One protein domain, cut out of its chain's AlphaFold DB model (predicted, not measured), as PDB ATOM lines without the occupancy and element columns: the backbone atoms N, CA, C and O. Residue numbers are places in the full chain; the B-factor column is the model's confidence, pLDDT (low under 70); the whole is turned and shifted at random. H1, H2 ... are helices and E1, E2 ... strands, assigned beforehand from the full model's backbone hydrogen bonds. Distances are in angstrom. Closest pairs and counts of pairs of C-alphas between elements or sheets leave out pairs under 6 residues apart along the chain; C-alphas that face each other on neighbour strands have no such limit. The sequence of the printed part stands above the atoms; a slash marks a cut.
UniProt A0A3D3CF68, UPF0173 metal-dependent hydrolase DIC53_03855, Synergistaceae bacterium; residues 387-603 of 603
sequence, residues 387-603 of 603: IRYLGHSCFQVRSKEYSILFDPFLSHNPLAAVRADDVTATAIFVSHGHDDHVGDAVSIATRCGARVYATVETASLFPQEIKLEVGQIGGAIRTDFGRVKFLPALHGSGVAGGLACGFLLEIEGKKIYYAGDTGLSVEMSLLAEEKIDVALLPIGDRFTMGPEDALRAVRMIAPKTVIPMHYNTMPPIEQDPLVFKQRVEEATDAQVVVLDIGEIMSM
ATOM      1  N   ILE A 387       3.807  14.544  35.821       97.12
ATOM      2  CA  ILE A 387       3.670  13.126  36.126       97.12
ATOM      3  C   ILE A 387       5.036  12.486  35.925       97.12
ATOM      4  O   ILE A 387       5.587  12.527  34.827       97.12
ATOM      5  N   ARG A 388       5.577  11.887  36.982       96.81
ATOM      6  CA  ARG A 388       6.797  11.084  36.939       96.81
ATOM      7  C   ARG A 388       6.447   9.613  37.095       96.81
ATOM      8  O   ARG A 388       5.784   9.251  38.066       96.81
ATOM      9  N   TYR A 389       6.922   8.774  36.180       97.75
ATOM     10  CA  TYR A 389       6.758   7.327  36.289       97.75
ATOM     11  C   TYR A 389       7.878   6.742  37.150       97.75
ATOM     12  O   TYR A 389       9.053   6.945  36.850       97.75
ATOM     13  N   LEU A 390       7.544   6.056  38.244       97.06
ATOM     14  CA  LEU A 390       8.531   5.481  39.168       97.06
ATOM     15  C   LEU A 390       8.722   3.969  38.987       97.06
ATOM     16  O   LEU A 390       9.649   3.410  39.572       97.06
ATOM     17  N   GLY A 391       7.914   3.346  38.128       94.06
ATOM     18  CA  GLY A 391       7.977   1.929  37.779       94.06
ATOM     19  C   GLY A 391       6.752   1.154  38.262       94.06
ATOM     20  O   GLY A 391       6.111   1.529  39.239       94.06
ATOM     21  N   HIS A 392       6.450   0.047  37.580       97.31
ATOM     22  CA  HIS A 392       5.270  -0.782  37.839       97.31
ATOM     23  C   HIS A 392       3.955   0.009  37.706       97.31
ATOM     24  O   HIS A 392       3.605   0.428  36.602       97.31
ATOM     25  N   SER A 393       3.242   0.232  38.804       97.50
ATOM     26  CA  SER A 393       2.034   1.054  38.903       97.50
ATOM     27  C   SER A 393       2.300   2.379  39.647       97.50
ATOM     28  O   SER A 393       1.413   3.217  39.786       97.50
ATOM     29  N   CYS A 394       3.548   2.635  40.063       98.56
ATOM     30  CA  CYS A 394       3.899   3.794  40.874       98.56
ATOM     31  C   CYS A 394       4.112   5.067  40.040       98.56
ATOM     32  O   CYS A 394       4.999   5.140  39.179       98.56
ATOM     33  N   PHE A 395       3.352   6.117  40.360       98.62
ATOM     34  CA  PHE A 395       3.483   7.448  39.763       98.62
ATOM     35  C   PHE A 395       3.570   8.535  40.827       98.62
ATOM     36  O   PHE A 395       2.896   8.473  41.854       98.62
ATOM     37  N   GLN A 396       4.348   9.578  40.537       98.31
ATOM     38  CA  GLN A 396       4.387  10.805  41.326       98.31
ATOM     39  C   GLN A 396       3.823  11.970  40.514       98.31
ATOM     40  O   GLN A 396       4.410  12.376  39.512       98.31
ATOM     41  N   VAL A 397       2.705  12.530  40.966       97.81
ATOM     42  CA  VAL A 397       2.101  13.741  40.410       97.81
ATOM     43  C   VAL A 397       2.531  14.935  41.252       97.81
ATOM     44  O   VAL A 397       2.249  14.986  42.448       97.81
ATOM     45  N   ARG A 398       3.231  15.898  40.652       93.50
ATOM     46  CA  ARG A 398       3.714  17.096  41.349       93.50
ATOM     47  C   ARG A 398       3.082  18.355  40.795       93.50
ATOM     48  O   ARG A 398       3.034  18.537  39.580       93.50
ATOM     49  N   SER A 399       2.697  19.237  41.703       85.81
ATOM     50  CA  SER A 399       2.403  20.637  41.421       85.81
ATOM     51  C   SER A 399       3.324  21.532  42.256       85.81
ATOM     52  O   SER A 399       4.272  21.039  42.881       85.81
ATOM     53  N   LYS A 400       3.092  22.850  42.260       77.12
ATOM     54  CA  LYS A 400       3.903  23.787  43.052       77.12
ATOM     55  C   LYS A 400       3.917  23.432  44.546       77.12
ATOM     56  O   LYS A 400       4.962  23.543  45.184       77.12
ATOM     57  N   GLU A 401       2.774  23.018  45.088       80.62
ATOM     58  CA  GLU A 401       2.574  22.823  46.534       80.62
ATOM     59  C   GLU A 401       2.374  21.354  46.926       80.62
ATOM     60  O   GLU A 401       2.590  20.989  48.082       80.62
ATOM     61  N   TYR A 402       2.015  20.492  45.970       92.62
ATOM     62  CA  TYR A 402       1.625  19.111  46.244       92.62
ATOM     63  C   TYR A 402       2.542  18.094  45.566       92.62
ATOM     64  O   TYR A 402       3.029  18.288  44.451       92.62
ATOM     65  N   SER A 403       2.749  16.971  46.250       96.38
ATOM     66  CA  SER A 403       3.419  15.781  45.729       96.38
ATOM     67  C   SER A 403       2.549  14.574  46.057       96.38
ATOM     68  O   SER A 403       2.427  14.176  47.214       96.38
ATOM     69  N   ILE A 404       1.880  14.035  45.049       98.44
ATOM     70  CA  ILE A 404       0.906  12.957  45.178       98.44
ATOM     71  C   ILE A 404       1.536  11.672  44.645       98.44
ATOM     72  O   ILE A 404       1.990  11.650  43.504       98.44
ATOM     73  N   LEU A 405       1.557  10.611  45.448       98.56
ATOM     74  CA  LEU A 405       1.988   9.281  45.012       98.56
ATOM     75  C   LEU A 405       0.796   8.361  44.782       98.56
ATOM     76  O   LEU A 405      -0.115   8.331  45.601       98.56
ATOM     77  N   PHE A 406       0.854   7.575  43.715       98.81
ATOM     78  CA  PHE A 406       0.002   6.408  43.507       98.81
ATOM     79  C   PHE A 406       0.825   5.144  43.737       98.81
ATOM     80  O   PHE A 406       1.969   5.094  43.284       98.81
ATOM     81  N   ASP A 407       0.245   4.181  44.456       98.56
ATOM     82  CA  ASP A 407       0.720   2.803  44.638       98.56
ATOM     83  C   ASP A 407       2.252   2.683  44.791       98.56
ATOM     84  O   ASP A 407       2.951   2.248  43.871       98.56
ATOM     85  N   PRO A 408       2.825   3.157  45.916       98.19
ATOM     86  CA  PRO A 408       4.265   3.355  46.067       98.19
ATOM     87  C   PRO A 408       5.052   2.057  46.320       98.19
ATOM     88  O   PRO A 408       5.699   1.902  47.354       98.19
ATOM     89  N   PHE A 409       5.051   1.138  45.357       97.81
ATOM     90  CA  PHE A 409       5.881  -0.069  45.347       97.81
ATOM     91  C   PHE A 409       7.298   0.227  44.833       97.81
ATOM     92  O   PHE A 409       7.562   0.216  43.626       97.81
ATOM     93  N   LEU A 410       8.221   0.523  45.759       97.56
ATOM     94  CA  LEU A 410       9.579   0.972  45.437       97.56
ATOM     95  C   LEU A 410      10.657   0.021  45.971       97.56
ATOM     96  O   LEU A 410      11.467  -0.478  45.196       97.56
ATOM     97  N   SER A 411      10.679  -0.276  47.271       95.62
ATOM     98  CA  SER A 411      11.778  -1.019  47.913       95.62
ATOM     99  C   SER A 411      11.939  -2.451  47.402       95.62
ATOM    100  O   SER A 411      13.050  -2.983  47.380       95.62
ATOM    101  N   HIS A 412      10.841  -3.075  46.979       91.38
ATOM    102  CA  HIS A 412      10.810  -4.444  46.458       91.38
ATOM    103  C   HIS A 412      10.629  -4.507  44.937       91.38
ATOM    104  O   HIS A 412      10.560  -5.595  44.366       91.38
ATOM    105  N   ASN A 413      10.609  -3.351  44.274       93.31
ATOM    106  CA  ASN A 413      10.560  -3.256  42.829       93.31
ATOM    107  C   ASN A 413      11.994  -3.133  42.280       93.31
ATOM    108  O   ASN A 413      12.619  -2.082  42.436       93.31
ATOM    109  N   PRO A 414      12.537  -4.164  41.605       87.88
ATOM    110  CA  PRO A 414      13.906  -4.125  41.088       87.88
ATOM    111  C   PRO A 414      14.101  -3.070  39.992       87.88
ATOM    112  O   PRO A 414      15.237  -2.716  39.683       87.88
ATOM    113  N   LEU A 415      13.008  -2.580  39.405       91.69
ATOM    114  CA  LEU A 415      13.010  -1.538  38.391       91.69
ATOM    115  C   LEU A 415      12.614  -0.168  38.956       91.69
ATOM    116  O   LEU A 415      12.378   0.737  38.170       91.69
ATOM    117  N   ALA A 416      12.498   0.025  40.274       93.75
ATOM    118  CA  ALA A 416      12.117   1.327  40.820       93.75
ATOM    119  C   ALA A 416      13.097   2.435  40.398       93.75
ATOM    120  O   ALA A 416      14.313   2.302  40.529       93.75
ATOM    121  N   ALA A 417      12.561   3.575  39.952       92.12
ATOM    122  CA  ALA A 417      13.368   4.721  39.524       92.12
ATOM    123  C   ALA A 417      14.164   5.375  40.670       92.12
ATOM    124  O   ALA A 417      15.118   6.117  40.432       92.12
ATOM    125  N   VAL A 418      13.704   5.186  41.909       94.00
ATOM    126  CA  VAL A 418      14.176   5.860  43.124       94.00
ATOM    127  C   VAL A 418      13.990   4.947  44.331       94.00
ATOM    128  O   VAL A 418      13.136   4.061  44.321       94.00
ATOM    129  N   ARG A 419      14.751   5.192  45.401       94.38
ATOM    130  CA  ARG A 419      14.529   4.517  46.683       94.38
ATOM    131  C   ARG A 419      13.318   5.132  47.377       94.38
ATOM    132  O   ARG A 419      13.120   6.344  47.296       94.38
ATOM    133  N   ALA A 420      12.575   4.330  48.137       95.50
ATOM    134  CA  ALA A 420      11.452   4.819  48.938       95.50
ATOM    135  C   ALA A 420      11.848   5.974  49.875       95.50
ATOM    136  O   ALA A 420      11.054   6.888  50.083       95.50
ATOM    137  N   ASP A 421      13.081   5.969  50.393       94.00
ATOM    138  CA  ASP A 421      13.628   7.010  51.277       94.00
ATOM    139  C   ASP A 421      13.809   8.382  50.615       94.00
ATOM    140  O   ASP A 421      13.736   9.402  51.300       94.00
ATOM    141  N   ASP A 422      13.970   8.418  49.292       90.94
ATOM    142  CA  ASP A 422      14.280   9.638  48.539       90.94
ATOM    143  C   ASP A 422      13.020  10.369  48.040       90.94
ATOM    144  O   ASP A 422      13.100  11.458  47.466       90.94
ATOM    145  N   VAL A 423      11.838   9.774  48.231       91.81
ATOM    146  CA  VAL A 423      10.569  10.320  47.738       91.81
ATOM    147  C   VAL A 423       9.872  11.143  48.818       91.81
ATOM    148  O   VAL A 423       9.827  10.769  49.987       91.81
ATOM    149  N   THR A 424       9.274  12.266  48.430       92.56
ATOM    150  CA  THR A 424       8.404  13.062  49.301       92.56
ATOM    151  C   THR A 424       6.967  13.011  48.811       92.56
ATOM    152  O   THR A 424       6.722  13.019  47.603       92.56
ATOM    153  N   ALA A 425       6.012  12.998  49.739       97.12
ATOM    154  CA  ALA A 425       4.588  12.990  49.425       97.12
ATOM    155  C   ALA A 425       3.794  13.853  50.411       97.12
ATOM    156  O   ALA A 425       4.034  13.819  51.614       97.12
ATOM    157  N   THR A 426       2.829  14.607  49.895       97.56
ATOM    158  CA  THR A 426       1.760  15.262  50.659       97.56
ATOM    159  C   THR A 426       0.528  14.362  50.746       97.56
ATOM    160  O   THR A 426      -0.171  14.366  51.759       97.56
ATOM    161  N   ALA A 427       0.282  13.555  49.708       98.44
ATOM    162  CA  ALA A 427      -0.774  12.548  49.672       98.44
ATOM    163  C   ALA A 427      -0.286  11.257  49.003       98.44
ATOM    164  O   ALA A 427       0.566  11.293  48.114       98.44
ATOM    165  N   ILE A 428      -0.842  10.128  49.429       98.81
ATOM    166  CA  ILE A 428      -0.581   8.801  48.874       98.81
ATOM    167  C   ILE A 428      -1.926   8.144  48.582       98.81
ATOM    168  O   ILE A 428      -2.804   8.135  49.437       98.81
ATOM    169  N   PHE A 429      -2.088   7.595  47.391       98.81
ATOM    170  CA  PHE A 429      -3.275   6.887  46.941       98.81
ATOM    171  C   PHE A 429      -2.927   5.418  46.779       98.81
ATOM    172  O   PHE A 429      -1.975   5.100  46.069       98.81
ATOM    173  N   VAL A 430      -3.688   4.553  47.445       98.75
ATOM    174  CA  VAL A 430      -3.511   3.102  47.384       98.75
ATOM    175  C   VAL A 430      -4.764   2.485  46.784       98.75
ATOM    176  O   VAL A 430      -5.837   2.530  47.390       98.75
ATOM    177  N   SER A 431      -4.633   1.962  45.565       98.50
ATOM    178  CA  SER A 431      -5.746   1.414  44.782       98.50
ATOM    179  C   SER A 431      -6.353   0.176  45.422       98.50
ATOM    180  O   SER A 431      -7.572  -0.007  45.386       98.50
ATOM    181  N   HIS A 432      -5.503  -0.676  45.992       98.50
ATOM    182  CA  HIS A 432      -5.889  -1.920  46.633       98.50
ATOM    183  C   HIS A 432      -4.750  -2.506  47.477       98.50
ATOM    184  O   HIS A 432      -3.639  -1.983  47.496       98.50
ATOM    185  N   GLY A 433      -5.044  -3.575  48.212       97.94
ATOM    186  CA  GLY A 433      -4.182  -4.134  49.251       97.94
ATOM    187  C   GLY A 433      -3.138  -5.169  48.826       97.94
ATOM    188  O   GLY A 433      -2.623  -5.852  49.708       97.94
ATOM    189  N   HIS A 434      -2.832  -5.342  47.535       97.75
ATOM    190  CA  HIS A 434      -1.719  -6.208  47.125       97.75
ATOM    191  C   HIS A 434      -0.357  -5.539  47.396       97.75
ATOM    192  O   HIS A 434      -0.237  -4.310  47.393       97.75
ATOM    193  N   ASP A 435       0.673  -6.350  47.659       95.69
ATOM    194  CA  ASP A 435       1.996  -5.881  48.103       95.69
ATOM    195  C   ASP A 435       2.686  -4.972  47.072       95.69
ATOM    196  O   ASP A 435       3.360  -4.007  47.439       95.69
ATOM    197  N   ASP A 436       2.478  -5.246  45.785       95.62
ATOM    198  CA  ASP A 436       2.964  -4.478  44.636       95.62
ATOM    199  C   ASP A 436       2.201  -3.164  44.387       95.62
ATOM    200  O   ASP A 436       2.534  -2.417  43.466       95.62
ATOM    201  N   HIS A 437       1.249  -2.827  45.263       97.88
ATOM    202  CA  HIS A 437       0.536  -1.550  45.268       97.88
ATOM    203  C   HIS A 437       0.650  -0.817  46.608       97.88
ATOM    204  O   HIS A 437       0.971   0.371  46.639       97.88
ATOM    205  N   VAL A 438       0.449  -1.511  47.734       97.81
ATOM    206  CA  VAL A 438       0.638  -0.924  49.072       97.81
ATOM    207  C   VAL A 438       2.096  -0.516  49.269       97.81
ATOM    208  O   VAL A 438       2.366   0.610  49.697       97.81
ATOM    209  N   GLY A 439       3.028  -1.420  48.946       97.19
ATOM    210  CA  GLY A 439       4.467  -1.187  48.971       97.19
ATOM    211  C   GLY A 439       4.955  -0.416  50.197       97.19
ATOM    212  O   GLY A 439       4.753  -0.802  51.348       97.19
ATOM    213  N   ASP A 440       5.596   0.719  49.936       98.44
ATOM    214  CA  ASP A 440       6.223   1.591  50.924       98.44
ATOM    215  C   ASP A 440       5.278   2.677  51.472       98.44
ATOM    216  O   ASP A 440       5.727   3.637  52.106       98.44
ATOM    217  N   ALA A 441       3.962   2.573  51.250       98.31
ATOM    218  CA  ALA A 441       3.012   3.629  51.609       98.31
ATOM    219  C   ALA A 441       3.079   4.008  53.095       98.31
ATOM    220  O   ALA A 441       3.065   5.193  53.423       98.31
ATOM    221  N   VAL A 442       3.205   3.024  53.995       98.00
ATOM    222  CA  VAL A 442       3.302   3.265  55.445       98.00
ATOM    223  C   VAL A 442       4.568   4.052  55.787       98.00
ATOM    224  O   VAL A 442       4.485   5.081  56.456       98.00
ATOM    225  N   SER A 443       5.737   3.618  55.302       97.94
ATOM    226  CA  SER A 443       7.019   4.249  55.643       97.94
ATOM    227  C   SER A 443       7.110   5.680  55.102       97.94
ATOM    228  O   SER A 443       7.537   6.592  55.818       97.94
ATOM    229  N   ILE A 444       6.635   5.906  53.874       98.44
ATOM    230  CA  ILE A 444       6.595   7.232  53.248       98.44
ATOM    231  C   ILE A 444       5.577   8.131  53.960       98.44
ATOM    232  O   ILE A 444       5.896   9.283  54.266       98.44
ATOM    233  N   ALA A 445       4.380   7.628  54.280       98.25
ATOM    234  CA  ALA A 445       3.360   8.405  54.982       98.25
ATOM    235  C   ALA A 445       3.833   8.851  56.369       98.25
ATOM    236  O   ALA A 445       3.684  10.026  56.710       98.25
ATOM    237  N   THR A 446       4.461   7.958  57.140       97.75
ATOM    238  CA  THR A 446       5.038   8.298  58.447       97.75
ATOM    239  C   THR A 446       6.130   9.357  58.318       97.75
ATOM    240  O   THR A 446       6.101  10.352  59.039       97.75
ATOM    241  N   ARG A 447       7.079   9.184  57.385       97.62
ATOM    242  CA  ARG A 447       8.213  10.105  57.215       97.62
ATOM    243  C   ARG A 447       7.778  11.490  56.740       97.62
ATOM    244  O   ARG A 447       8.288  12.495  57.227       97.62
ATOM    245  N   CYS A 448       6.871  11.548  55.769       97.25
ATOM    246  CA  CYS A 448       6.457  12.799  55.136       97.25
ATOM    247  C   CYS A 448       5.245  13.453  55.812       97.25
ATOM    248  O   CYS A 448       4.895  14.583  55.478       97.25
ATOM    249  N   GLY A 449       4.584  12.764  56.746       96.88
ATOM    250  CA  GLY A 449       3.323  13.214  57.335       96.88
ATOM    251  C   GLY A 449       2.160  13.243  56.337       96.88
ATOM    252  O   GLY A 449       1.212  14.012  56.548       96.88
ATOM    253  N   ALA A 450       2.258  12.440  55.268       97.94
ATOM    254  CA  ALA A 450       1.325  12.399  54.147       97.94
ATOM    255  C   ALA A 450      -0.024  11.790  54.548       97.94
ATOM    256  O   ALA A 450      -0.104  10.943  55.441       97.94
ATOM    257  N   ARG A 451      -1.089  12.206  53.857       98.38
ATOM    258  CA  ARG A 451      -2.420  11.599  53.987       98.38
ATOM    259  C   ARG A 451      -2.571  10.434  53.012       98.38
ATOM    260  O   ARG A 451      -2.278  10.598  51.830       98.38
ATOM    261  N   VAL A 452      -3.036   9.288  53.496       98.75
ATOM    262  CA  VAL A 452      -3.263   8.079  52.694       98.75
ATOM    263  C   VAL A 452      -4.741   7.957  52.337       98.75
ATOM    264  O   VAL A 452      -5.596   7.990  53.217       98.75
ATOM    265  N   TYR A 453      -5.029   7.789  51.051       98.62
ATOM    266  CA  TYR A 453      -6.359   7.590  50.490       98.62
ATOM    267  C   TYR A 453      -6.525   6.124  50.092       98.62
ATOM    268  O   TYR A 453      -5.759   5.616  49.272       98.62
ATOM    269  N   ALA A 454      -7.525   5.458  50.665       98.25
ATOM    270  CA  ALA A 454      -7.795   4.038  50.440       98.25
ATOM    271  C   ALA A 454      -9.293   3.724  50.607       98.25
ATOM    272  O   ALA A 454     -10.042   4.509  51.200       98.25
ATOM    273  N   THR A 455      -9.734   2.578  50.080       98.19
ATOM    274  CA  THR A 455     -11.089   2.061  50.337       98.19
ATOM    275  C   THR A 455     -11.244   1.602  51.789       98.19
ATOM    276  O   THR A 455     -10.251   1.335  52.464       98.19
ATOM    277  N   VAL A 456     -12.488   1.518  52.280       96.75
ATOM    278  CA  VAL A 456     -12.819   1.203  53.688       96.75
ATOM    279  C   VAL A 456     -12.045   0.004  54.232       96.75
ATOM    280  O   VAL A 456     -11.425   0.096  55.288       96.75
ATOM    281  N   GLU A 457     -12.049  -1.111  53.513       97.56
ATOM    282  CA  GLU A 457     -11.375  -2.330  53.946       97.56
ATOM    283  C   GLU A 457      -9.858  -2.220  53.762       97.56
ATOM    284  O   GLU A 457      -9.108  -2.595  54.659       97.56
ATOM    285  N   THR A 458      -9.385  -1.640  52.655       97.31
ATOM    286  CA  THR A 458      -7.948  -1.433  52.390       97.31
ATOM    287  C   THR A 458      -7.296  -0.538  53.449       97.31
ATOM    288  O   THR A 458      -6.144  -0.749  53.819       97.31
ATOM    289  N   ALA A 459      -8.045   0.411  54.020       96.75
ATOM    290  CA  ALA A 459      -7.589   1.257  55.119       96.75
ATOM    291  C   ALA A 459      -7.191   0.454  56.376       96.75
ATOM    292  O   ALA A 459      -6.370   0.927  57.159       96.75
ATOM    293  N   SER A 460      -7.709  -0.770  56.553       96.38
ATOM    294  CA  SER A 460      -7.340  -1.650  57.675       96.38
ATOM    295  C   SER A 460      -5.887  -2.144  57.633       96.38
ATOM    296  O   SER A 460      -5.383  -2.617  58.650       96.38
ATOM    297  N   LEU A 461      -5.202  -2.003  56.492       95.81
ATOM    298  CA  LEU A 461      -3.780  -2.327  56.350       95.81
ATOM    299  C   LEU A 461      -2.859  -1.291  57.007       95.81
ATOM    300  O   LEU A 461      -1.676  -1.560  57.213       95.81
ATOM    301  N   PHE A 462      -3.376  -0.103  57.324       97.50
ATOM    302  CA  PHE A 462      -2.572   1.011  57.808       97.50
ATOM    303  C   PHE A 462      -2.635   1.132  59.339       97.50
ATOM    304  O   PHE A 462      -3.720   1.047  59.919       97.50
ATOM    305  N   PRO A 463      -1.492   1.373  60.011       96.44
ATOM    306  CA  PRO A 463      -1.455   1.667  61.444       96.44
ATOM    307  C   PRO A 463      -2.268   2.916  61.811       96.44
ATOM    308  O   PRO A 463      -2.438   3.821  60.991       96.44
ATOM    309  N   GLN A 464      -2.727   3.006  63.064       93.00
ATOM    310  CA  GLN A 464      -3.585   4.109  63.527       93.00
ATOM    311  C   GLN A 464      -2.912   5.489  63.465       93.00
ATOM    312  O   GLN A 464      -3.593   6.511  63.441       93.00
ATOM    313  N   GLU A 465      -1.582   5.532  63.447       94.50
ATOM    314  CA  GLU A 465      -0.784   6.754  63.378       94.50
ATOM    315  C   GLU A 465      -0.782   7.381  61.976       94.50
ATOM    316  O   GLU A 465      -0.428   8.554  61.817       94.50
ATOM    317  N   ILE A 466      -1.170   6.617  60.949       97.81
ATOM    318  CA  ILE A 466      -1.266   7.108  59.577       97.81
ATOM    319  C   ILE A 466      -2.526   7.960  59.421       97.81
ATOM    320  O   ILE A 466      -3.635   7.564  59.776       97.81
ATOM    321  N   LYS A 467      -2.365   9.147  58.827       97.50
ATOM    322  CA  LYS A 467      -3.488  10.022  58.476       97.50
ATOM    323  C   LYS A 467      -4.261   9.407  57.314       97.50
ATOM    324  O   LYS A 467      -3.880   9.595  56.162       97.50
ATOM    325  N   LEU A 468      -5.340   8.697  57.613       97.81
ATOM    326  CA  LEU A 468      -6.201   8.089  56.604       97.81
ATOM    327  C   LEU A 468      -7.311   9.043  56.156       97.81
ATOM    328  O   LEU A 468      -7.888   9.771  56.961       97.81
ATOM    329  N   GLU A 469      -7.623   8.995  54.868       97.75
ATOM    330  CA  GLU A 469      -8.814   9.574  54.258       97.75
ATOM    331  C   GLU A 469      -9.541   8.459  53.509       97.75
ATOM    332  O   GLU A 469      -9.102   7.981  52.461       97.75
ATOM    333  N   VAL A 470     -10.623   7.980  54.111       97.44
ATOM    334  CA  VAL A 470     -11.268   6.735  53.696       97.44
ATOM    335  C   VAL A 470     -12.422   7.036  52.749       97.44
ATOM    336  O   VAL A 470     -13.333   7.794  53.083       97.44
ATOM    337  N   GLY A 471     -12.395   6.414  51.572       96.56
ATOM    338  CA  GLY A 471     -13.465   6.484  50.579       96.56
ATOM    339  C   GLY A 471     -14.031   5.112  50.225       96.56
ATOM    340  O   GLY A 471     -13.648   4.087  50.783       96.56
ATOM    341  N   GLN A 472     -14.965   5.087  49.278       97.88
ATOM    342  CA  GLN A 472     -15.474   3.856  48.675       97.88
ATOM    343  C   GLN A 472     -15.915   4.134  47.233       97.88
ATOM    344  O   GLN A 472     -16.159   5.292  46.883       97.88
ATOM    345  N   ILE A 473     -16.008   3.089  46.407       97.94
ATOM    346  CA  ILE A 473     -16.365   3.169  44.981       97.94
ATOM    347  C   ILE A 473     -17.565   4.097  44.728       97.94
ATOM    348  O   ILE A 473     -18.614   3.978  45.357       97.94
ATOM    349  N   GLY A 474     -17.403   5.033  43.790       96.25
ATOM    350  CA  GLY A 474     -18.395   6.047  43.424       96.25
ATOM    351  C   GLY A 474     -18.346   7.314  44.285       96.25
ATOM    352  O   GLY A 474     -18.796   8.373  43.837       96.25
ATOM    353  N   GLY A 475     -17.760   7.237  45.480       97.75
ATOM    354  CA  GLY A 475     -17.576   8.360  46.392       97.75
ATOM    355  C   GLY A 475     -16.499   9.337  45.922       97.75
ATOM    356  O   GLY A 475     -15.529   8.960  45.263       97.75
ATOM    357  N   ALA A 476     -16.660  10.612  46.280       97.38
ATOM    358  CA  ALA A 476     -15.681  11.653  45.995       97.38
ATOM    359  C   ALA A 476     -15.416  12.529  47.218       97.38
ATOM    360  O   ALA A 476     -16.324  12.820  47.994       97.38
ATOM    361  N   ILE A 477     -14.175  12.988  47.339       97.50
ATOM    362  CA  ILE A 477     -13.655  13.753  48.466       97.50
ATOM    363  C   ILE A 477     -13.042  15.044  47.920       97.50
ATOM    364  O   ILE A 477     -12.299  15.030  46.936       97.50
ATOM    365  N   ARG A 478     -13.385  16.180  48.535       95.19
ATOM    366  CA  ARG A 478     -12.747  17.475  48.253       95.19
ATOM    367  C   ARG A 478     -11.505  17.623  49.120       95.19
ATOM    368  O   ARG A 478     -11.512  17.232  50.281       95.19
ATOM    369  N   THR A 479     -10.458  18.185  48.542       92.31
ATOM    370  CA  THR A 479      -9.117  18.268  49.126       92.31
ATOM    371  C   THR A 479      -8.524  19.642  48.841       92.31
ATOM    372  O   THR A 479      -9.018  20.350  47.963       92.31
ATOM    373  N   ASP A 480      -7.443  20.001  49.526       85.69
ATOM    374  CA  ASP A 480      -6.786  21.298  49.317       85.69
ATOM    375  C   ASP A 480      -6.157  21.417  47.915       85.69
ATOM    376  O   ASP A 480      -6.080  22.507  47.354       85.69
ATOM    377  N   PHE A 481      -5.777  20.285  47.307       84.94
ATOM    378  CA  PHE A 481      -5.260  20.235  45.936       84.94
ATOM    379  C   PHE A 481      -6.350  20.153  44.857       84.94
ATOM    380  O   PHE A 481      -6.048  20.336  43.679       84.94
ATOM    381  N   GLY A 482      -7.609  19.896  45.227       92.38
ATOM    382  CA  GLY A 482      -8.727  19.763  44.293       92.38
ATOM    383  C   GLY A 482      -9.727  18.694  44.725       92.38
ATOM    384  O   GLY A 482     -10.371  18.811  45.772       92.38
ATOM    385  N   ARG A 483      -9.897  17.635  43.933       97.19
ATOM    386  CA  ARG A 483     -10.904  16.595  44.193       97.19
ATOM    387  C   ARG A 483     -10.388  15.215  43.822       97.19
ATOM    388  O   ARG A 483      -9.693  15.057  42.831       97.19
ATOM    389  N   VAL A 484     -10.783  14.206  44.589       98.06
ATOM    390  CA  VAL A 484     -10.549  12.802  44.242       98.06
ATOM    391  C   VAL A 484     -11.856  12.020  44.241       98.06
ATOM    392  O   VAL A 484     -12.677  12.187  45.138       98.06
ATOM    393  N   LYS A 485     -12.068  11.173  43.234       98.62
ATOM    394  CA  LYS A 485     -13.185  10.223  43.162       98.62
ATOM    395  C   LYS A 485     -12.654   8.797  43.063       98.62
ATOM    396  O   LYS A 485     -11.768   8.532  42.258       98.62
ATOM    397  N   PHE A 486     -13.228   7.899  43.851       98.62
ATOM    398  CA  PHE A 486     -12.936   6.470  43.828       98.62
ATOM    399  C   PHE A 486     -13.776   5.822  42.728       98.62
ATOM    400  O   PHE A 486     -14.994   6.009  42.672       98.62
ATOM    401  N   LEU A 487     -13.134   5.081  41.834       98.38
ATOM    402  CA  LEU A 487     -13.749   4.483  40.654       98.38
ATOM    403  C   LEU A 487     -13.654   2.957  40.713       98.38
ATOM    404  O   LEU A 487     -12.682   2.439  41.259       98.38
ATOM    405  N   PRO A 488     -14.644   2.230  40.173       97.44
ATOM    406  CA  PRO A 488     -14.622   0.773  40.188       97.44
ATOM    407  C   PRO A 488     -13.420   0.237  39.405       97.44
ATOM    408  O   PRO A 488     -13.146   0.700  38.298       97.44
ATOM    409  N   ALA A 489     -12.753  -0.771  39.966       98.12
ATOM    410  CA  ALA A 489     -11.777  -1.604  39.275       98.12
ATOM    411  C   ALA A 489     -12.218  -3.071  39.373       98.12
ATOM    412  O   ALA A 489     -12.642  -3.537  40.432       98.12
ATOM    413  N   LEU A 490     -12.153  -3.806  38.261       98.00
ATOM    414  CA  LEU A 490     -12.451  -5.240  38.238       98.00
ATOM    415  C   LEU A 490     -11.187  -6.018  38.602       98.00
ATOM    416  O   LEU A 490     -10.495  -6.535  37.723       98.00
ATOM    417  N   HIS A 491     -10.881  -6.052  39.898       98.12
ATOM    418  CA  HIS A 491      -9.724  -6.742  40.462       98.12
ATOM    419  C   HIS A 491      -9.963  -7.117  41.938       98.12
ATOM    420  O   HIS A 491     -10.873  -6.593  42.587       98.12
ATOM    421  N   GLY A 492      -9.174  -8.054  42.467       95.56
ATOM    422  CA  GLY A 492      -9.189  -8.388  43.895       95.56
ATOM    423  C   GLY A 492      -8.428  -7.347  44.714       95.56
ATOM    424  O   GLY A 492      -7.502  -6.737  44.200       95.56
ATOM    425  N   SER A 493      -8.791  -7.143  45.986       95.25
ATOM    426  CA  SER A 493      -8.080  -6.169  46.831       95.25
ATOM    427  C   SER A 493      -7.002  -6.766  47.741       95.25
ATOM    428  O   SER A 493      -6.327  -6.039  48.450       95.25
ATOM    429  N   GLY A 494      -6.871  -8.089  47.836       93.81
ATOM    430  CA  GLY A 494      -5.989  -8.717  48.835       93.81
ATOM    431  C   GLY A 494      -6.461  -8.576  50.292       93.81
ATOM    432  O   GLY A 494      -5.969  -9.282  51.166       93.81
ATOM    433  N   VAL A 495      -7.469  -7.738  50.557       95.50
ATOM    434  CA  VAL A 495      -8.132  -7.584  51.857       95.50
ATOM    435  C   VAL A 495      -9.519  -8.215  51.815       95.50
ATOM    436  O   VAL A 495     -10.284  -7.995  50.875       95.50
ATOM    437  N   ALA A 496      -9.867  -9.004  52.834       94.88
ATOM    438  CA  ALA A 496     -11.163  -9.674  52.913       94.88
ATOM    439  C   ALA A 496     -12.322  -8.661  52.877       94.88
ATOM    440  O   ALA A 496     -12.401  -7.768  53.715       94.88
ATOM    441  N   GLY A 497     -13.222  -8.815  51.900       92.56
ATOM    442  CA  GLY A 497     -14.335  -7.886  51.661       92.56
ATOM    443  C   GLY A 497     -13.939  -6.574  50.976       92.56
ATOM    444  O   GLY A 497     -14.819  -5.786  50.647       92.56
ATOM    445  N   GLY A 498     -12.645  -6.348  50.732       93.06
ATOM    446  CA  GLY A 498     -12.146  -5.132  50.109       93.06
ATOM    447  C   GLY A 498     -12.307  -5.121  48.598       93.06
ATOM    448  O   GLY A 498     -12.153  -6.138  47.919       93.06
ATOM    449  N   LEU A 499     -12.577  -3.928  48.077       94.81
ATOM    450  CA  LEU A 499     -12.684  -3.656  46.650       94.81
ATOM    451  C   LEU A 499     -11.441  -2.909  46.169       94.81
ATOM    452  O   LEU A 499     -11.010  -1.950  46.818       94.81
ATOM    453  N   ALA A 500     -10.897  -3.352  45.035       98.00
ATOM    454  CA  ALA A 500      -9.906  -2.584  44.300       98.00
ATOM    455  C   ALA A 500     -10.569  -1.367  43.648       98.00
ATOM    456  O   ALA A 500     -11.746  -1.411  43.266       98.00
ATOM    457  N   CYS A 501      -9.821  -0.276  43.512       98.38
ATOM    458  CA  CYS A 501     -10.330   0.945  42.907       98.38
ATOM    459  C   CYS A 501      -9.311   1.646  42.011       98.38
ATOM    460  O   CYS A 501      -8.112   1.614  42.262       98.38
ATOM    461  N   GLY A 502      -9.818   2.383  41.028       98.50
ATOM    462  CA  GLY A 502      -9.087   3.481  40.408       98.50
ATOM    463  C   GLY A 502      -9.391   4.816  41.095       98.50
ATOM    464  O   GLY A 502     -10.318   4.932  41.902       98.50
ATOM    465  N   PHE A 503      -8.663   5.859  40.710       98.81
ATOM    466  CA  PHE A 503      -8.866   7.227  41.175       98.81
ATOM    467  C   PHE A 503      -9.024   8.185  40.000       98.81
ATOM    468  O   PHE A 503      -8.252   8.147  39.049       98.81
ATOM    469  N   LEU A 504      -9.985   9.100  40.091       98.69
ATOM    470  CA  LEU A 504      -9.988  10.322  39.292       98.69
ATOM    471  C   LEU A 504      -9.510  11.472  40.172       98.69
ATOM    472  O   LEU A 504     -10.226  11.880  41.087       98.69
ATOM    473  N   LEU A 505      -8.305  11.961  39.891       98.56
ATOM    474  CA  LEU A 505      -7.668  13.092  40.551       98.56
ATOM    475  C   LEU A 505      -7.890  14.367  39.735       98.56
ATOM    476  O   LEU A 505      -7.501  14.451  38.572       98.56
ATOM    477  N   GLU A 506      -8.467  15.375  40.371       97.25
ATOM    478  CA  GLU A 506      -8.527  16.752  39.900       97.25
ATOM    479  C   GLU A 506      -7.505  17.580  40.685       97.25
ATOM    480  O   GLU A 506      -7.633  17.710  41.905       97.25
ATOM    481  N   ILE A 507      -6.509  18.140  39.993       93.19
ATOM    482  CA  ILE A 507      -5.476  19.007  40.575       93.19
ATOM    483  C   ILE A 507      -5.140  20.143  39.611       93.19
ATOM    484  O   ILE A 507      -4.889  19.904  38.434       93.19
ATOM    485  N   GLU A 508      -5.182  21.388  40.095       84.50
ATOM    486  CA  GLU A 508      -4.886  22.598  39.300       84.50
ATOM    487  C   GLU A 508      -5.609  22.632  37.931       84.50
ATOM    488  O   GLU A 508      -5.056  23.010  36.900       84.50
ATOM    489  N   GLY A 509      -6.875  22.196  37.913       84.56
ATOM    490  CA  GLY A 509      -7.710  22.158  36.706       84.56
ATOM    491  C   GLY A 509      -7.413  21.005  35.739       84.56
ATOM    492  O   GLY A 509      -8.065  20.927  34.698       84.56
ATOM    493  N   LYS A 510      -6.476  20.109  36.068       92.88
ATOM    494  CA  LYS A 510      -6.168  18.890  35.307       92.88
ATOM    495  C   LYS A 510      -6.892  17.682  35.887       92.88
ATOM    496  O   LYS A 510      -6.991  17.554  37.106       92.88
ATOM    497  N   LYS A 511      -7.344  16.777  35.017       98.00
ATOM    498  CA  LYS A 511      -7.985  15.503  35.374       98.00
ATOM    499  C   LYS A 511      -7.111  14.314  34.998       98.00
ATOM    500  O   LYS A 511      -6.896  14.048  33.815       98.00
ATOM    501  N   ILE A 512      -6.656  13.580  36.007       98.75
ATOM    502  CA  ILE A 512      -5.828  12.382  35.863       98.75
ATOM    503  C   ILE A 512      -6.641  11.177  36.331       98.75
ATOM    504  O   ILE A 512      -7.049  11.113  37.489       98.75
ATOM    505  N   TYR A 513      -6.880  10.221  35.435       98.88
ATOM    506  CA  TYR A 513      -7.461   8.929  35.784       98.88
ATOM    507  C   TYR A 513      -6.345   7.915  36.016       98.88
ATOM    508  O   TYR A 513      -5.591   7.599  35.102       98.88
ATOM    509  N   TYR A 514      -6.255   7.398  37.234       98.88
ATOM    510  CA  TYR A 514      -5.400   6.282  37.601       98.88
ATOM    511  C   TYR A 514      -6.256   5.022  37.718       98.88
ATOM    512  O   TYR A 514      -7.123   4.956  38.587       98.88
ATOM    513  N   ALA A 515      -6.056   4.034  36.847       98.69
ATOM    514  CA  ALA A 515      -6.929   2.861  36.818       98.69
ATOM    515  C   ALA A 515      -6.671   1.855  37.953       98.69
ATOM    516  O   ALA A 515      -7.571   1.079  38.271       98.69
ATOM    517  N   GLY A 516      -5.474   1.878  38.552       98.31
ATOM    518  CA  GLY A 516      -4.974   0.755  39.347       98.31
ATOM    519  C   GLY A 516      -4.905  -0.526  38.513       98.31
ATOM    520  O   GLY A 516      -4.912  -0.480  37.275       98.31
ATOM    521  N   ASP A 517      -4.893  -1.665  39.194       98.62
ATOM    522  CA  ASP A 517      -5.062  -2.957  38.542       98.62
ATOM    523  C   ASP A 517      -6.534  -3.219  38.267       98.62
ATOM    524  O   ASP A 517      -7.387  -3.177  39.153       98.62
ATOM    525  N   THR A 518      -6.849  -3.473  37.002       98.75
ATOM    526  CA  THR A 518      -8.215  -3.742  36.565       98.75
ATOM    527  C   THR A 518      -8.211  -4.516  35.258       98.75
ATOM    528  O   THR A 518      -7.353  -4.297  34.402       98.75
ATOM    529  N   GLY A 519      -9.210  -5.383  35.078       98.69
ATOM    530  CA  GLY A 519      -9.651  -5.812  33.751       98.69
ATOM    531  C   GLY A 519     -10.488  -4.732  33.049       98.69
ATOM    532  O   GLY A 519     -10.834  -3.705  33.642       98.69
ATOM    533  N   LEU A 520     -10.846  -4.974  31.785       98.56
ATOM    534  CA  LEU A 520     -11.743  -4.088  31.043       98.56
ATOM    535  C   LEU A 520     -13.145  -4.108  31.663       98.56
ATOM    536  O   LEU A 520     -13.732  -5.172  31.859       98.56
ATOM    537  N   SER A 521     -13.711  -2.926  31.904       97.62
ATOM    538  CA  SER A 521     -15.052  -2.767  32.468       97.62
ATOM    539  C   SER A 521     -15.881  -1.779  31.659       97.62
ATOM    540  O   SER A 521     -15.368  -0.754  31.215       97.62
ATOM    541  N   VAL A 522     -17.183  -2.045  31.525       97.38
ATOM    542  CA  VAL A 522     -18.126  -1.106  30.894       97.38
ATOM    543  C   VAL A 522     -18.227   0.210  31.669       97.38
ATOM    544  O   VAL A 522     -18.444   1.248  31.062       97.38
ATOM    545  N   GLU A 523     -17.973   0.202  32.980       96.25
ATOM    546  CA  GLU A 523     -17.982   1.409  33.823       96.25
ATOM    547  C   GLU A 523     -16.995   2.482  33.336       96.25
ATOM    548  O   GLU A 523     -17.207   3.676  33.547       96.25
ATOM    549  N   MET A 524     -15.938   2.078  32.620       98.50
ATOM    550  CA  MET A 524     -14.979   3.004  32.019       98.50
ATOM    551  C   MET A 524     -15.628   3.934  30.982       98.50
ATOM    552  O   MET A 524     -15.110   5.026  30.760       98.50
ATOM    553  N   SER A 525     -16.774   3.572  30.383       98.00
ATOM    554  CA  SER A 525     -17.482   4.448  29.438       98.00
ATOM    555  C   SER A 525     -18.068   5.693  30.095       98.00
ATOM    556  O   SER A 525     -18.280   6.699  29.425       98.00
ATOM    557  N   LEU A 526     -18.314   5.653  31.408       97.19
ATOM    558  CA  LEU A 526     -18.796   6.813  32.161       97.19
ATOM    559  C   LEU A 526     -17.733   7.922  32.251       97.19
ATOM    560  O   LEU A 526     -18.064   9.070  32.534       97.19
ATOM    561  N   LEU A 527     -16.459   7.601  31.999       98.00
ATOM    562  CA  LEU A 527     -15.352   8.556  32.075       98.00
ATOM    563  C   LEU A 527     -15.230   9.455  30.838       98.00
ATOM    564  O   LEU A 527     -14.568  10.488  30.923       98.00
ATOM    565  N   ALA A 528     -15.909   9.136  29.731       97.38
ATOM    566  CA  ALA A 528     -15.926   9.990  28.540       97.38
ATOM    567  C   ALA A 528     -16.426  11.414  28.847       97.38
ATOM    568  O   ALA A 528     -15.890  12.402  28.341       97.38
ATOM    569  N   GLU A 529     -17.423  11.539  29.728       96.12
ATOM    570  CA  GLU A 529     -17.992  12.832  30.128       96.12
ATOM    571  C   GLU A 529     -17.051  13.645  31.027       96.12
ATOM    572  O   GLU A 529     -17.158  14.872  31.100       96.12
ATOM    573  N   GLU A 530     -16.091  12.985  31.681       96.62
ATOM    574  CA  GLU A 530     -15.153  13.640  32.589       96.62
ATOM    575  C   GLU A 530     -14.099  14.465  31.845       96.62
ATOM    576  O   GLU A 530     -13.539  15.382  32.447       96.62
ATOM    577  N   LYS A 531     -13.873  14.206  30.546       96.19
ATOM    578  CA  LYS A 531     -12.849  14.865  29.711       96.19
ATOM    579  C   LYS A 531     -11.448  14.734  30.314       96.19
ATOM    580  O   LYS A 531     -10.778  15.727  30.593       96.19
ATOM    581  N   ILE A 532     -11.036  13.488  30.534       98.31
ATOM    582  CA  ILE A 532      -9.761  13.129  31.161       98.31
ATOM    583  C   ILE A 532      -8.575  13.686  30.357       98.31
ATOM    584  O   ILE A 532      -8.467  13.455  29.151       98.31
ATOM    585  N   ASP A 533      -7.662  14.397  31.023       97.94
ATOM    586  CA  ASP A 533      -6.433  14.890  30.394       97.94
ATOM    587  C   ASP A 533      -5.414  13.760  30.231       97.94
ATOM    588  O   ASP A 533      -4.835  13.607  29.155       97.94
ATOM    589  N   VAL A 534      -5.217  12.952  31.279       98.69
ATOM    590  CA  VAL A 534      -4.300  11.803  31.269       98.69
ATOM    591  C   VAL A 534      -4.957  10.583  31.902       98.69
ATOM    592  O   VAL A 534      -5.440  10.659  33.028       98.69
ATOM    593  N   ALA A 535      -4.940   9.451  31.201       98.81
ATOM    594  CA  ALA A 535      -5.300   8.144  31.743       98.81
ATOM    595  C   ALA A 535      -4.050   7.265  31.916       98.81
ATOM    596  O   ALA A 535      -3.309   7.041  30.959       98.81
ATOM    597  N   LEU A 536      -3.831   6.758  33.127       98.81
ATOM    598  CA  LEU A 536      -2.777   5.810  33.489       98.81
ATOM    599  C   LEU A 536      -3.403   4.409  33.500       98.81
ATOM    600  O   LEU A 536      -4.218   4.112  34.380       98.81
ATOM    601  N   LEU A 537      -3.097   3.587  32.490       98.88
ATOM    602  CA  LEU A 537      -3.796   2.317  32.233       98.88
ATOM    603  C   LEU A 537      -2.835   1.121  32.254       98.88
ATOM    604  O   LEU A 537      -1.793   1.185  31.595       98.88
ATOM    605  N   PRO A 538      -3.167   0.018  32.952       98.69
ATOM    606  CA  PRO A 538      -2.338  -1.175  32.931       98.69
ATOM    607  C   PRO A 538      -2.424  -1.874  31.567       98.69
ATOM    608  O   PRO A 538      -3.494  -1.902  30.952       98.69
ATOM    609  N   ILE A 539      -1.311  -2.446  31.099       98.69
ATOM    610  CA  ILE A 539      -1.268  -3.231  29.848       98.69
ATOM    611  C   ILE A 539      -0.688  -4.642  30.023       98.69
ATOM    612  O   ILE A 539      -0.480  -5.323  29.028       98.69
ATOM    613  N   GLY A 540      -0.429  -5.090  31.256       97.56
ATOM    614  CA  GLY A 540       0.304  -6.325  31.570       97.56
ATOM    615  C   GLY A 540      -0.382  -7.658  31.242       97.56
ATOM    616  O   GLY A 540       0.250  -8.702  31.387       97.56
ATOM    617  N   ASP A 541      -1.635  -7.646  30.791       97.38
ATOM    618  CA  ASP A 541      -2.447  -8.822  30.445       97.38
ATOM    619  C   ASP A 541      -2.724  -9.768  31.619       97.38
ATOM    620  O   ASP A 541      -3.727  -9.618  32.295       97.38
ATOM    621  N   ARG A 542      -1.846 -10.718  31.941       96.19
ATOM    622  CA  ARG A 542      -2.127 -11.851  32.849       96.19
ATOM    623  C   ARG A 542      -2.918 -11.539  34.137       96.19
ATOM    624  O   ARG A 542      -3.700 -12.385  34.571       96.19
ATOM    625  N   PHE A 543      -2.674 -10.388  34.764       97.38
ATOM    626  CA  PHE A 543      -3.341  -9.949  35.998       97.38
ATOM    627  C   PHE A 543      -4.238  -8.707  35.813       97.38
ATOM    628  O   PHE A 543      -5.048  -8.400  36.688       97.38
ATOM    629  N   THR A 544      -4.135  -8.022  34.671       98.19
ATOM    630  CA  THR A 544      -4.758  -6.719  34.380       98.19
ATOM    631  C   THR A 544      -5.368  -6.704  32.971       98.19
ATOM    632  O   THR A 544      -5.618  -7.741  32.375       98.19
ATOM    633  N   MET A 545      -5.631  -5.541  32.377       98.62
ATOM    634  CA  MET A 545      -5.841  -5.476  30.927       98.62
ATOM    635  C   MET A 545      -4.541  -5.802  30.186       98.62
ATOM    636  O   MET A 545      -3.467  -5.373  30.614       98.62
ATOM    637  N   GLY A 546      -4.647  -6.523  29.068       98.31
ATOM    638  CA  GLY A 546      -3.619  -6.576  28.026       98.31
ATOM    639  C   GLY A 546      -3.750  -5.405  27.042       98.31
ATOM    640  O   GLY A 546      -4.728  -4.652  27.118       98.31
ATOM    641  N   PRO A 547      -2.821  -5.237  26.083       98.44
ATOM    642  CA  PRO A 547      -2.847  -4.120  25.134       98.44
ATOM    643  C   PRO A 547      -4.154  -4.000  24.329       98.44
ATOM    644  O   PRO A 547      -4.644  -2.889  24.115       98.44
ATOM    645  N   GLU A 548      -4.750  -5.118  23.896       98.12
ATOM    646  CA  GLU A 548      -6.032  -5.127  23.177       98.12
ATOM    647  C   GLU A 548      -7.192  -4.575  24.018       98.12
ATOM    648  O   GLU A 548      -7.990  -3.767  23.531       98.12
ATOM    649  N   ASP A 549      -7.297  -4.995  25.277       98.75
ATOM    650  CA  ASP A 549      -8.366  -4.548  26.169       98.75
ATOM    651  C   ASP A 549      -8.117  -3.126  26.680       98.75
ATOM    652  O   ASP A 549      -9.055  -2.329  26.740       98.75
ATOM    653  N   ALA A 550      -6.859  -2.743  26.911       98.81
ATOM    654  CA  ALA A 550      -6.494  -1.365  27.210       98.81
ATOM    655  C   ALA A 550      -6.870  -0.418  26.055       98.81
ATOM    656  O   ALA A 550      -7.403   0.661  26.300       98.81
ATOM    657  N   LEU A 551      -6.712  -0.822  24.787       98.81
ATOM    658  CA  LEU A 551      -7.192  -0.038  23.639       98.81
ATOM    659  C   LEU A 551      -8.720   0.151  23.668       98.81
ATOM    660  O   LEU A 551      -9.233   1.231  23.358       98.81
ATOM    661  N   ARG A 552      -9.474  -0.885  24.049       98.81
ATOM    662  CA  ARG A 552     -10.933  -0.779  24.211       98.81
ATOM    663  C   ARG A 552     -11.292   0.163  25.359       98.81
ATOM    664  O   ARG A 552     -12.214   0.959  25.191       98.81
ATOM    665  N   ALA A 553     -10.542   0.131  26.458       98.81
ATOM    666  CA  ALA A 553     -10.687   1.087  27.550       98.81
ATOM    667  C   ALA A 553     -10.426   2.524  27.076       98.81
ATOM    668  O   ALA A 553     -11.234   3.405  27.355       98.81
ATOM    669  N   VAL A 554      -9.382   2.769  26.274       98.81
ATOM    670  CA  VAL A 554      -9.108   4.104  25.708       98.81
ATOM    671  C   VAL A 554     -10.288   4.615  24.878       98.81
ATOM    672  O   VAL A 554     -10.676   5.771  25.028       98.81
ATOM    673  N   ARG A 555     -10.922   3.763  24.061       98.62
ATOM    674  CA  ARG A 555     -12.134   4.138  23.306       98.62
ATOM    675  C   ARG A 555     -13.312   4.506  24.208       98.62
ATOM    676  O   ARG A 555     -14.082   5.389  23.854       98.62
ATOM    677  N   MET A 556     -13.467   3.818  25.339       98.69
ATOM    678  CA  MET A 556     -14.536   4.085  26.305       98.69
ATOM    679  C   MET A 556     -14.285   5.370  27.102       98.69
ATOM    680  O   MET A 556     -15.220   6.124  27.342       98.69
ATOM    681  N   ILE A 557     -13.035   5.623  27.491       98.75
ATOM    682  CA  ILE A 557     -12.644   6.754  28.345       98.75
ATOM    683  C   ILE A 557     -12.476   8.044  27.530       98.75
ATOM    684  O   ILE A 557     -12.699   9.129  28.055       98.75
ATOM    685  N   ALA A 558     -12.063   7.931  26.263       98.31
ATOM    686  CA  ALA A 558     -11.717   9.046  25.377       98.31
ATOM    687  C   ALA A 558     -10.797  10.117  26.025       98.31
ATOM    688  O   ALA A 558     -11.119  11.309  25.992       98.31
ATOM    689  N   PRO A 559      -9.656   9.731  26.640       98.44
ATOM    690  CA  PRO A 559      -8.738  10.686  27.257       98.44
ATOM    691  C   PRO A 559      -7.927  11.442  26.194       98.44
ATOM    692  O   PRO A 559      -7.711  10.938  25.092       98.44
ATOM    693  N   LYS A 560      -7.396  12.622  26.538       97.31
ATOM    694  CA  LYS A 560      -6.459  13.334  25.647       97.31
ATOM    695  C   LYS A 560      -5.133  12.586  25.512       97.31
ATOM    696  O   LYS A 560      -4.607  12.455  24.410       97.31
ATOM    697  N   THR A 561      -4.595  12.117  26.638       98.38
ATOM    698  CA  THR A 561      -3.324  11.389  26.714       98.38
ATOM    699  C   THR A 561      -3.489  10.082  27.485       98.38
ATOM    700  O   THR A 561      -4.223  10.022  28.471       98.38
ATOM    701  N   VAL A 562      -2.773   9.042  27.070       98.69
ATOM    702  CA  VAL A 562      -2.696   7.742  27.746       98.69
ATOM    703  C   VAL A 562      -1.242   7.431  28.069       98.69
ATOM    704  O   VAL A 562      -0.377   7.571  27.205       98.69
ATOM    705  N   ILE A 563      -0.977   6.969  29.288       98.75
ATOM    706  CA  ILE A 563       0.324   6.427  29.690       98.75
ATOM    707  C   ILE A 563       0.115   4.960  30.090       98.75
ATOM    708  O   ILE A 563      -0.642   4.699  31.030       98.75
ATOM    709  N   PRO A 564       0.737   3.994  29.388       98.50
ATOM    710  CA  PRO A 564       0.675   2.596  29.788       98.50
ATOM    711  C   PRO A 564       1.512   2.351  31.050       98.50
ATOM    712  O   PRO A 564       2.607   2.897  31.193       98.50
ATOM    713  N   MET A 565       1.018   1.495  31.937       98.31
ATOM    714  CA  MET A 565       1.687   1.081  33.176       98.31
ATOM    715  C   MET A 565       1.548  -0.428  33.411       98.31
ATOM    716  O   MET A 565       0.944  -1.133  32.599       98.31
ATOM    717  N   HIS A 566       2.118  -0.929  34.510       97.69
ATOM    718  CA  HIS A 566       1.982  -2.319  34.953       97.69
ATOM    719  C   HIS A 566       2.345  -3.348  33.855       97.69
ATOM    720  O   HIS A 566       1.575  -4.243  33.509       97.69
ATOM    721  N   TYR A 567       3.535  -3.196  33.264       96.94
ATOM    722  CA  TYR A 567       4.100  -4.110  32.263       96.94
ATOM    723  C   TYR A 567       5.621  -4.223  32.432       96.94
ATOM    724  O   TYR A 567       6.239  -3.375  33.077       96.94
ATOM    725  N   ASN A 568       6.229  -5.286  31.901       93.94
ATOM    726  CA  ASN A 568       7.684  -5.550  31.883       93.94
ATOM    727  C   ASN A 568       8.414  -5.597  33.241       93.94
ATOM    728  O   ASN A 568       9.625  -5.796  33.273       93.94
ATOM    729  N   THR A 569       7.716  -5.468  34.372       90.19
ATOM    730  CA  THR A 569       8.343  -5.581  35.705       90.19
ATOM    731  C   THR A 569       8.597  -7.019  36.147       90.19
ATOM    732  O   THR A 569       9.459  -7.266  36.987       90.19
ATOM    733  N   MET A 570       7.886  -7.975  35.549       90.75
ATOM    734  CA  MET A 570       8.085  -9.405  35.753       90.75
ATOM    735  C   MET A 570       7.787 -10.170  34.453       90.75
ATOM    736  O   MET A 570       6.955  -9.712  33.666       90.75
ATOM    737  N   PRO A 571       8.410 -11.345  34.223       91.88
ATOM    738  CA  PRO A 571       8.233 -12.097  32.977       91.88
ATOM    739  C   PRO A 571       6.769 -12.375  32.582       91.88
ATOM    740  O   PRO A 571       6.453 -12.298  31.400       91.88
ATOM    741  N   PRO A 572       5.835 -12.658  33.517       95.31
ATOM    742  CA  PRO A 572       4.444 -12.928  33.150       95.31
ATOM    743  C   PRO A 572       3.642 -11.740  32.600       95.31
ATOM    744  O   PRO A 572       2.522 -11.970  32.150       95.31
ATOM    745  N   ILE A 573       4.171 -10.514  32.670       96.19
ATOM    746  CA  ILE A 573       3.516  -9.290  32.177       96.19
ATOM    747  C   ILE A 573       4.370  -8.574  31.117       96.19
ATOM    748  O   ILE A 573       4.315  -7.350  30.977       96.19
ATOM    749  N   GLU A 574       5.220  -9.327  30.417       96.62
ATOM    750  CA  GLU A 574       6.035  -8.804  29.322       96.62
ATOM    751  C   GLU A 574       5.150  -8.368  28.145       96.62
ATOM    752  O   GLU A 574       4.317  -9.134  27.664       96.62
ATOM    753  N   GLN A 575       5.310  -7.122  27.703       97.62
ATOM    754  CA  GLN A 575       4.515  -6.466  26.669       97.62
ATOM    755  C   GLN A 575       5.371  -5.485  25.864       97.62
ATOM    756  O   GLN A 575       6.353  -4.926  26.362       97.62
ATOM    757  N   ASP A 576       4.940  -5.212  24.632       96.31
ATOM    758  CA  ASP A 576       5.510  -4.154  23.797       96.31
ATOM    759  C   ASP A 576       4.630  -2.884  23.859       96.31
ATOM    760  O   ASP A 576       3.577  -2.815  23.207       96.31
ATOM    761  N   PRO A 577       5.038  -1.849  24.619       94.62
ATOM    762  CA  PRO A 577       4.259  -0.620  24.755       94.62
ATOM    763  C   PRO A 577       4.244   0.224  23.470       94.62
ATOM    764  O   PRO A 577       3.352   1.060  23.304       94.62
ATOM    765  N   LEU A 578       5.193   0.030  22.545       95.88
ATOM    766  CA  LEU A 578       5.233   0.762  21.276       95.88
ATOM    767  C   LEU A 578       4.184   0.227  20.299       95.88
ATOM    768  O   LEU A 578       3.553   1.016  19.595       95.88
ATOM    769  N   VAL A 579       3.931  -1.084  20.314       95.44
ATOM    770  CA  VAL A 579       2.817  -1.690  19.566       95.44
ATOM    771  C   VAL A 579       1.475  -1.205  20.111       95.44
ATOM    772  O   VAL A 579       0.591  -0.840  19.331       95.44
ATOM    773  N   PHE A 580       1.322  -1.141  21.438       97.94
ATOM    774  CA  PHE A 580       0.138  -0.548  22.066       97.94
ATOM    775  C   PHE A 580      -0.065   0.906  21.619       97.94
ATOM    776  O   PHE A 580      -1.137   1.252  21.118       97.94
ATOM    777  N   LYS A 581       0.985   1.734  21.719       97.94
ATOM    778  CA  LYS A 581       0.986   3.131  21.264       97.94
ATOM    779  C   LYS A 581       0.529   3.263  19.817       97.94
ATOM    780  O   LYS A 581      -0.393   4.028  19.548       97.94
ATOM    781  N   GLN A 582       1.139   2.505  18.907       95.75
ATOM    782  CA  GLN A 582       0.794   2.551  17.489       95.75
ATOM    783  C   GLN A 582      -0.696   2.253  17.272       95.75
ATOM    784  O   GLN A 582      -1.390   3.032  16.627       95.75
ATOM    785  N   ARG A 583      -1.210   1.166  17.859       97.06
ATOM    786  CA  ARG A 583      -2.609   0.752  17.673       97.06
ATOM    787  C   ARG A 583      -3.615   1.753  18.241       97.06
ATOM    788  O   ARG A 583      -4.686   1.922  17.666       97.06
ATOM    789  N   VAL A 584      -3.301   2.395  19.366       97.81
ATOM    790  CA  VAL A 584      -4.162   3.425  19.969       97.81
ATOM    791  C   VAL A 584      -4.189   4.691  19.126       97.81
ATOM    792  O   VAL A 584      -5.277   5.186  18.836       97.81
ATOM    793  N   GLU A 585      -3.026   5.181  18.695       97.00
ATOM    794  CA  GLU A 585      -2.923   6.408  17.896       97.00
ATOM    795  C   GLU A 585      -3.455   6.227  16.463       97.00
ATOM    796  O   GLU A 585      -3.852   7.198  15.827       97.00
ATOM    797  N   GLU A 586      -3.504   4.994  15.951       97.00
ATOM    798  CA  GLU A 586      -4.179   4.666  14.686       97.00
ATOM    799  C   GLU A 586      -5.708   4.590  14.824       97.00
ATOM    800  O   GLU A 586      -6.429   4.824  13.854       97.00
ATOM    801  N   ALA A 587      -6.219   4.231  16.005       95.00
ATOM    802  CA  ALA A 587      -7.630   3.903  16.201       95.00
ATOM    803  C   ALA A 587      -8.437   4.948  16.986       95.00
ATOM    804  O   ALA A 587      -9.656   4.792  17.101       95.00
ATOM    805  N   THR A 588      -7.782   5.948  17.574       97.12
ATOM    806  CA  THR A 588      -8.390   6.970  18.438       97.12
ATOM    807  C   THR A 588      -7.637   8.296  18.320       97.12
ATOM    808  O   THR A 588      -6.489   8.316  17.888       97.12
ATOM    809  N   ASP A 589      -8.251   9.392  18.773       94.19
ATOM    810  CA  ASP A 589      -7.597  10.710  18.853       94.19
ATOM    811  C   ASP A 589      -6.679  10.863  20.085       94.19
ATOM    812  O   ASP A 589      -6.082  11.923  20.292       94.19
ATOM    813  N   ALA A 590      -6.581   9.834  20.933       96.06
ATOM    814  CA  ALA A 590      -5.768   9.874  22.140       96.06
ATOM    815  C   ALA A 590      -4.276   9.759  21.796       96.06
ATOM    816  O   ALA A 590      -3.856   8.856  21.071       96.06
ATOM    817  N   GLN A 591      -3.455  10.636  22.373       96.19
ATOM    818  CA  GLN A 591      -2.000  10.528  22.289       96.19
ATOM    819  C   GLN A 591      -1.497   9.493  23.300       96.19
ATOM    820  O   GLN A 591      -1.844   9.565  24.478       96.19
ATOM    821  N   VAL A 592      -0.615   8.578  22.896       97.12
ATOM    822  CA  VAL A 592       0.039   7.663  23.846       97.12
ATOM    823  C   VAL A 592       1.449   8.144  24.156       97.12
ATOM    824  O   VAL A 592       2.274   8.328  23.257       97.12
ATOM    825  N   VAL A 593       1.752   8.315  25.438       95.94
ATOM    826  CA  VAL A 593       3.088   8.651  25.932       95.94
ATOM    827  C   VAL A 593       3.627   7.444  26.687       95.94
ATOM    828  O   VAL A 593       3.173   7.131  27.782       95.94
ATOM    829  N   VAL A 594       4.583   6.745  26.079       96.00
ATOM    830  CA  VAL A 594       5.323   5.664  26.738       96.00
ATOM    831  C   VAL A 594       6.454   6.319  27.515       96.00
ATOM    832  O   VAL A 594       7.361   6.863  26.892       96.00
ATOM    833  N   LEU A 595       6.350   6.316  28.843       88.75
ATOM    834  CA  LEU A 595       7.388   6.847  29.720       88.75
ATOM    835  C   LEU A 595       8.381   5.753  30.082       88.75
ATOM    836  O   LEU A 595       7.983   4.678  30.542       88.75
ATOM    837  N   ASP A 596       9.666   6.066  29.948       89.44
ATOM    838  CA  ASP A 596      10.703   5.277  30.590       89.44
ATOM    839  C   ASP A 596      10.612   5.441  32.114       89.44
ATOM    840  O   ASP A 596      10.157   6.457  32.654       89.44
ATOM    841  N   ILE A 597      11.066   4.426  32.843       90.94
ATOM    842  CA  ILE A 597      11.131   4.482  34.302       90.94
ATOM    843  C   ILE A 597      12.022   5.658  34.730       90.94
ATOM    844  O   ILE A 597      13.196   5.746  34.375       90.94
ATOM    845  N   GLY A 598      11.453   6.558  35.529       86.31
ATOM    846  CA  GLY A 598      12.079   7.785  36.017       86.31
ATOM    847  C   GLY A 598      11.769   9.033  35.192       86.31
ATOM    848  O   GLY A 598      12.026  10.136  35.688       86.31
ATOM    849  N   GLU A 599      11.204   8.881  33.990       82.06
ATOM    850  CA  GLU A 599      10.854   9.979  33.088       82.06
ATOM    851  C   GLU A 599       9.695  10.827  33.634       82.06
ATOM    852  O   GLU A 599       8.860  10.367  34.419       82.06
ATOM    853  N   ILE A 600       9.673  12.101  33.231       86.44
ATOM    854  CA  ILE A 600       8.701  13.106  33.659       86.44
ATOM    855  C   ILE A 600       7.990  13.682  32.433       86.44
ATOM    856  O   ILE A 600       8.638  14.152  31.500       86.44
ATOM    857  N   MET A 601       6.662  13.744  32.495       87.69
ATOM    858  CA  MET A 601       5.809  14.467  31.553       87.69
ATOM    859  C   MET A 601       5.167  15.677  32.240       87.69
ATOM    860  O   MET A 601       4.601  15.542  33.320       87.69
ATOM    861  N   SER A 602       5.214  16.850  31.610       82.69
ATOM    862  CA  SER A 602       4.483  18.051  32.054       82.69
ATOM    863  C   SER A 602       3.120  18.157  31.360       82.69
ATOM    864  O   SER A 602       3.015  17.819  30.180       82.69
ATOM    865  N   MET A 603       2.102  18.657  32.070       76.31
ATOM    866  CA  MET A 603       0.709  18.790  31.611       76.31
ATOM    867  C   MET A 603       0.209  20.227  31.530       76.31
ATOM    868  O   MET A 603       0.594  21.057  32.379       76.31
TER     869      MET A 603
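What this domain is: This is residues 387 to 603 of the 603 residues of the protein "UPF0173 metal-dependent hydrolase DIC53_03855" of Synergistaceae bacterium (UniProt A0A3D3CF68). Two strongly twisted sheets, one of seven strands and one of six, stand face to face as a sandwich with their strands nearly aligned, and helices cover its outer sides: H4, H5 and H6 pack on the six-strand sheet, H2 on the seven-strand one. The last strand, E13, comes back beside the first, E1, at one edge of the seven-strand sheet. The printed part has 217 residues with six named helices and thirteen named strands, in the order E1 E2 E3 E4 H1 H2 E5 H3 E6 E7 E8 E9 E10 H4 E11 H5 E12 H6 E13. Both sheets are mixed, running E6 E5 E4 E3 E2 E1 E13 and E7 E8 E9 E10 E11 E12. The class is mixed, helices and strands; the whole is compact and rounded, with a radius of gyration of the C-alphas of 15.7 A and spans of 49 by 38 by 36 A.

Where its parts are: Begin with the seven-strand sheet at C-alpha 387, (3.670, 13.126, 36.126), where E1 starts and runs to 391. Then find E2 at 394 to 398, E3 at 403 to 406, E4 at 427 to 429, E5 at 451 to 455, E6 at 467 to 471 and, far along the chain, E13 at 600 to 602. Its helices are H1, 435 to 438, H2, 441 to 448, and H3, 458 to 461. The six-strand sheet has E7 at 476 to 479; E8 at 482 to 492, 28.2 A long, which bends by 62 degrees at residue 489 and ends at C-alpha 492, (-9.189, -8.388, 43.895); E9 at 499 to 507, 24.5 A; E10 at 510 to 514; E11 at 534 to 538; and E12 at 561 to 565. Look for H4 at 522 to 530, 15.1 A, H5 at 547 to 557, 15.0 A, and H6 at 577 to 587, 15.3 A, ending at C-alpha 587, (-7.630, 3.903, 16.201).

How they stand to each other: In the seven-strand sheet, E1 E2 E3 form a meander, each strand the antiparallel neighbour of the one before; N 388 and O 396 are 2.8 A apart. E4 is parallel to E3, with N 429 and O 405 at 2.8 A. E13 is antiparallel to E1, with N 387 and O 601 at 2.8 A. E7 E8 E9 E10 are the second meander; in its hairpin E8 and E9, N 487 and O 502 are 2.8 A apart. E11 is parallel to E10, with N 513 and O 534 at 2.8 A. Four strand-helix-strand units, parallel neighbour strands with helices between, have right-handed crossovers: E4, H1 H2, E5; E5, H3, E6; E10, H4, E11; E11, H5, E12. Between the sheets, the closest C-alphas of E5 and E9 are those of Thr 455 and Leu 499, 7.0 A. H4, H5 and H6 on one face of the six-strand sheet make two layers with it. H5 touches H4 at Ser 525 and Met 556, closest C-alphas 4.3 A, a steep tilt of 47 degrees, and touches H6 at Pro 547 and Phe 580, 5.6 A. H2 is on the seven-strand sheet at a height of 8.2 A, H3 at 8.6 A over E5, and H1 only grazes it with residues 436 to 438. In H2, H5 and H6 every O i to N i+4 pair is within hydrogen-bond range; H4 has 0 of 5, but 5 of 6 O i to N i+3 pairs; H1 and H3 are too short for an i+4 pair.

The domain as a whole: The C-alphas farthest apart, Glu 465 and Glu 586, are 48.9 A apart. The printed part has no cut and ends at the chain's last residue, Met 603, 7.8 A from Ile 387 between C-alphas. Three links are long: E3 to E4, E12 to H6 and H6 to E13. Mean pLDDT of the printed part is 96.0, and no printed residue is under 70.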